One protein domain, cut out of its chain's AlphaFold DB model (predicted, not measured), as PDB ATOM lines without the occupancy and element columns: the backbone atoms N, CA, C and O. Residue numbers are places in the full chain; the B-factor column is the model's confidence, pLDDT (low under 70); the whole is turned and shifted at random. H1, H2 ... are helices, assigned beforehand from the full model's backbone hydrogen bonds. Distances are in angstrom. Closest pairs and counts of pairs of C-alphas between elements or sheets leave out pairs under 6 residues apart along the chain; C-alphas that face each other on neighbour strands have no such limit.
ATOM      1  N   TYR A  56     221.101 217.772 197.647       75.94
ATOM      2  CA  TYR A  56     219.751 217.292 197.314       75.94
ATOM      3  C   TYR A  56     219.269 217.718 195.925       75.94
ATOM      4  O   TYR A  56     219.561 218.804 195.431       75.94
ATOM      5  N   LEU A  57     218.481 216.844 195.297       82.88
ATOM      6  CA  LEU A  57     217.831 217.083 194.012       82.88
ATOM      7  C   LEU A  57     216.367 216.646 194.117       82.88
ATOM      8  O   LEU A  57     216.079 215.488 194.415       82.88
ATOM      9  N   ILE A  58     215.443 217.578 193.874       85.25
ATOM     10  CA  ILE A  58     214.000 217.309 193.887       85.25
ATOM     11  C   ILE A  58     213.554 217.001 192.459       85.25
ATOM     12  O   ILE A  58     213.717 217.824 191.556       85.25
ATOM     13  N   MET A  59     212.973 215.820 192.250       85.94
ATOM     14  CA  MET A  59     212.439 215.406 190.953       85.94
ATOM     15  C   MET A  59     210.918 215.439 190.952       85.94
ATOM     16  O   MET A  59     210.277 214.895 191.845       85.94
ATOM     17  N   ASN A  60     210.348 216.008 189.892       85.56
ATOM     18  CA  ASN A  60     208.907 216.047 189.672       85.56
ATOM     19  C   ASN A  60     208.556 215.338 188.366       85.56
ATOM     20  O   ASN A  60     209.207 215.546 187.337       85.56
ATOM     21  N   LYS A  61     207.495 214.527 188.380       82.88
ATOM     22  CA  LYS A  61     206.970 213.900 187.165       82.88
ATOM     23  C   LYS A  61     206.096 214.909 186.427       82.88
ATOM     24  O   LYS A  61     205.127 215.428 186.975       82.88
ATOM     25  N   LYS A  62     206.438 215.212 185.174       75.19
ATOM     26  CA  LYS A  62     205.655 216.152 184.366       75.19
ATOM     27  C   LYS A  62     204.276 215.558 184.069       75.19
ATOM     28  O   LYS A  62     204.173 214.520 183.417       75.19
ATOM     29  N   ILE A  63     203.224 216.253 184.489       69.94
ATOM     30  CA  ILE A  63     201.844 215.907 184.140       69.94
ATOM     31  C   ILE A  63     201.552 216.484 182.752       69.94
ATOM     32  O   ILE A  63     201.516 217.700 182.566       69.94
ATOM     33  N   GLY A  64     201.408 215.616 181.751       66.19
ATOM     34  CA  GLY A  64     200.998 215.997 180.399       66.19
ATOM     35  C   GLY A  64     199.490 215.839 180.201       66.19
ATOM     36  O   GLY A  64     198.865 214.990 180.831       66.19
ATOM     37  N   THR A  65     198.907 216.592 179.266       63.00
ATOM     38  CA  THR A  65     197.484 216.488 178.878       63.00
ATOM     39  C   THR A  65     197.074 215.072 178.457       63.00
ATOM     40  O   THR A  65     195.953 214.650 178.729       63.00
ATOM     41  N   ALA A  66     197.990 214.292 177.872       61.06
ATOM     42  CA  ALA A  66     197.766 212.880 177.552       61.06
ATOM     43  C   ALA A  66     197.713 211.964 178.797       61.06
ATOM     44  O   ALA A  66     197.008 210.952 178.792       61.06
ATOM     45  N   SER A  67     198.422 212.311 179.876       59.03
ATOM     46  CA  SER A  67     198.430 211.552 181.137       59.03
ATOM     47  C   SER A  67     197.096 211.684 181.876       59.03
ATOM     48  O   SER A  67     196.567 210.691 182.364       59.03
ATOM     49  N   THR A  68     196.497 212.881 181.861       59.38
ATOM     50  CA  THR A  68     195.182 213.154 182.470       59.38
ATOM     51  C   THR A  68     194.046 212.393 181.782       59.38
ATOM     52  O   THR A  68     193.122 211.938 182.446       59.38
ATOM     53  N   ILE A  69     194.122 212.212 180.458       62.31
ATOM     54  CA  ILE A  69     193.091 211.510 179.673       62.31
ATOM     55  C   ILE A  69     193.253 209.983 179.762       62.31
ATOM     56  O   ILE A  69     192.267 209.254 179.731       62.31
ATOM     57  N   SER A  70     194.487 209.485 179.888       64.38
ATOM     58  CA  SER A  70     194.775 208.042 179.934       64.38
ATOM     59  C   SER A  70     194.661 207.412 181.328       64.38
ATOM     60  O   SER A  70     194.864 206.207 181.457       64.38
ATOM     61  N   GLY A  71     194.368 208.199 182.373       58.81
ATOM     62  CA  GLY A  71     194.259 207.706 183.753       58.81
ATOM     63  C   GLY A  71     195.568 207.142 184.318       58.81
ATOM     64  O   GLY A  71     195.564 206.456 185.338       58.81
ATOM     65  N   ARG A  72     196.705 207.396 183.655       62.81
ATOM     66  CA  ARG A  72     198.014 206.950 184.132       62.81
ATOM     67  C   ARG A  72     198.387 207.741 185.381       62.81
ATOM     68  O   ARG A  72     198.279 208.964 185.402       62.81
ATOM     69  N   SER A  73     198.855 207.027 186.404       64.44
ATOM     70  CA  SER A  73     199.352 207.627 187.642       64.44
ATOM     71  C   SER A  73     200.406 208.696 187.334       64.44
ATOM     72  O   SER A  73     201.392 208.432 186.644       64.44
ATOM     73  N   ASN A  74     200.217 209.879 187.914       73.62
ATOM     74  CA  ASN A  74     201.175 210.984 187.859       73.62
ATOM     75  C   ASN A  74     202.271 210.870 188.934       73.62
ATOM     76  O   ASN A  74     203.085 211.776 189.081       73.62
ATOM     77  N   THR A  75     202.303 209.760 189.675       79.69
ATOM     78  CA  THR A  75     203.303 209.487 190.713       79.69
ATOM     79  C   THR A  75     204.434 208.608 190.180       79.69
ATOM     80  O   THR A  75     204.277 207.906 189.170       79.69
ATOM     81  N   PHE A  76     205.588 208.669 190.848       85.81
ATOM     82  CA  PHE A  76     206.688 207.737 190.611       85.81
ATOM     83  C   PHE A  76     206.293 206.333 191.071       85.81
ATOM     84  O   PHE A  76     205.757 206.164 192.170       85.81
ATOM     85  N   ASN A  77     206.545 205.334 190.228       87.25
ATOM     86  CA  ASN A  77     206.374 203.931 190.594       87.25
ATOM     87  C   ASN A  77     207.634 203.394 191.301       87.25
ATOM     88  O   ASN A  77     208.695 204.013 191.252       87.25
ATOM     89  N   ASN A  78     207.521 202.237 191.960       88.06
ATOM     90  CA  ASN A  78     208.644 201.672 192.716       88.06
ATOM     91  C   ASN A  78     209.854 201.369 191.818       88.06
ATOM     92  O   ASN A  78     210.966 201.692 192.200       88.06
ATOM     93  N   SER A  79     209.642 200.868 190.594       89.38
ATOM     94  CA  SER A  79     210.741 200.625 189.647       89.38
ATOM     95  C   SER A  79     211.499 201.899 189.255       89.38
ATOM     96  O   SER A  79     212.717 201.882 189.192       89.38
ATOM     97  N   GLU A  80     210.804 203.020 189.043       89.31
ATOM     98  CA  GLU A  80     211.409 204.319 188.722       89.31
ATOM     99  C   GLU A  80     212.228 204.839 189.915       89.31
ATOM    100  O   GLU A  80     213.286 205.436 189.730       89.31
ATOM    101  N   ILE A  81     211.751 204.607 191.143       90.31
ATOM    102  CA  ILE A  81     212.466 204.962 192.376       90.31
ATOM    103  C   ILE A  81     213.718 204.088 192.540       90.31
ATOM    104  O   ILE A  81     214.787 204.618 192.846       90.31
ATOM    105  N   ASP A  82     213.610 202.785 192.289       91.88
ATOM    106  CA  ASP A  82     214.728 201.838 192.352       91.88
ATOM    107  C   ASP A  82     215.797 202.168 191.297       91.88
ATOM    108  O   ASP A  82     216.992 202.201 191.602       91.88
ATOM    109  N   ASP A  83     215.378 202.514 190.076       92.94
ATOM    110  CA  ASP A  83     216.263 202.937 188.988       92.94
ATOM    111  C   ASP A  83     217.059 204.197 189.360       92.94
ATOM    112  O   ASP A  83     218.266 204.280 189.103       92.94
ATOM    113  N   VAL A  84     216.410 205.172 190.006       91.44
ATOM    114  CA  VAL A  84     217.068 206.377 190.537       91.44
ATOM    115  C   VAL A  84     218.015 206.010 191.675       91.44
ATOM    116  O   VAL A  84     219.157 206.469 191.694       91.44
ATOM    117  N   SER A  85     217.573 205.169 192.611       90.94
ATOM    118  CA  SER A  85     218.391 204.745 193.749       90.94
ATOM    119  C   SER A  85     219.624 203.945 193.324       90.94
ATOM    120  O   SER A  85     220.599 203.899 194.070       90.94
ATOM    121  N   SER A  86     219.603 203.322 192.143       93.75
ATOM    122  CA  SER A  86     220.731 202.559 191.598       93.75
ATOM    123  C   SER A  86     221.856 203.429 191.012       93.75
ATOM    124  O   SER A  86     222.945 202.928 190.711       93.75
ATOM    125  N   GLN A  87     221.625 204.733 190.834       92.81
ATOM    126  CA  GLN A  87     222.604 205.631 190.229       92.81
ATOM    127  C   GLN A  87     223.794 205.884 191.161       92.81
ATOM    128  O   GLN A  87     223.637 206.200 192.336       92.81
ATOM    129  N   LYS A  88     225.018 205.847 190.619       91.12
ATOM    130  CA  LYS A  88     226.265 205.950 191.409       91.12
ATOM    131  C   LYS A  88     226.423 207.251 192.207       91.12
ATOM    132  O   LYS A  88     227.205 207.290 193.150       91.12
ATOM    133  N   PHE A  89     225.744 208.318 191.793       88.50
ATOM    134  CA  PHE A  89     225.791 209.624 192.454       88.50
ATOM    135  C   PHE A  89     224.705 209.790 193.529       88.50
ATOM    136  O   PHE A  89     224.742 210.760 194.283       88.50
ATOM    137  N   VAL A  90     223.744 208.866 193.610       90.50
ATOM    138  CA  VAL A  90     222.633 208.924 194.561       90.50
ATOM    139  C   VAL A  90     223.032 208.188 195.833       90.50
ATOM    140  O   VAL A  90     223.315 206.994 195.816       90.50
ATOM    141  N   LYS A  91     223.068 208.910 196.957       88.88
ATOM    142  CA  LYS A  91     223.336 208.308 198.272       88.88
ATOM    143  C   LYS A  91     222.075 207.719 198.892       88.88
ATOM    144  O   LYS A  91     222.134 206.634 199.458       88.88
ATOM    145  N   LYS A  92     220.964 208.458 198.815       88.69
ATOM    146  CA  LYS A  92     219.654 208.099 199.367       88.69
ATOM    147  C   LYS A  92     218.537 208.701 198.525       88.69
ATOM    148  O   LYS A  92     218.737 209.735 197.889       88.69
ATOM    149  N   VAL A  93     217.372 208.059 198.547       91.19
ATOM    150  CA  VAL A  93     216.163 208.510 197.852       91.19
ATOM    151  C   VAL A  93     215.013 208.557 198.845       91.19
ATOM    152  O   VAL A  93     214.742 207.575 199.530       91.19
ATOM    153  N   GLY A  94     214.329 209.696 198.897       89.25
ATOM    154  CA  GLY A  94     213.109 209.890 199.668       89.25
ATOM    155  C   GLY A  94     211.933 210.174 198.746       89.25
ATOM    156  O   GLY A  94     212.088 210.812 197.703       89.25
ATOM    157  N   LYS A  95     210.747 209.704 199.132       89.44
ATOM    158  CA  LYS A  95     209.491 210.007 198.444       89.44
ATOM    159  C   LYS A  95     208.654 210.948 199.303       89.44
ATOM    160  O   LYS A  95     208.428 210.666 200.477       89.44
ATOM    161  N   PHE A  96     208.132 212.004 198.685       88.44
ATOM    162  CA  PHE A  96     207.064 212.812 199.267       88.44
ATOM    163  C   PHE A  96     205.771 211.996 199.306       88.44
ATOM    164  O   PHE A  96     205.320 211.469 198.283       88.44
TER     165      PHE A  96
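What this domain is: This is residues 56 to 96 of the 180 residues of an uncharacterized protein of Prevotella bryantii B14 (UniProt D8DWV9). With little regular structure, the printed part is a long, loose loop of chain: residues 56 to 64 run out to the short helix H1 at one end, residues 71 to 77 come back to H2, and residues 86 to 96 turn and fold back. Residues 65 to 71 stick out at the H1 end. The printed part has 41 residues, with two named helices, H1 then H2, and no named strand; the class is all helix, though under half of the residues are in named elements. It is loose, with a radius of gyration of the C-alphas of 12.2 A, and elongated, spanning 36 by 18 by 16 A.

How they stand to each other: H2, residues 78 to 85, is apart from H1, residues 65 to 70. Every O i to N i+4 pair is within hydrogen-bond range in H2, against 1 of 2 in H1.

Where its parts are: H2 measures 10.3 A, from C-alpha 78 at (208.644, 201.672, 192.716) to C-alpha 85 at (218.391, 204.745, 193.749). H1 measures 8.9 A, beginning at C-alpha 65 at (197.484, 216.488, 178.878).

The domain as a whole: The C-alphas farthest apart, of Ile 69 and Lys 91, are 35.7 A apart. The printed part has no cut, and the link H1 to H2 is short. Residues 63 to 73 have pLDDT under 70.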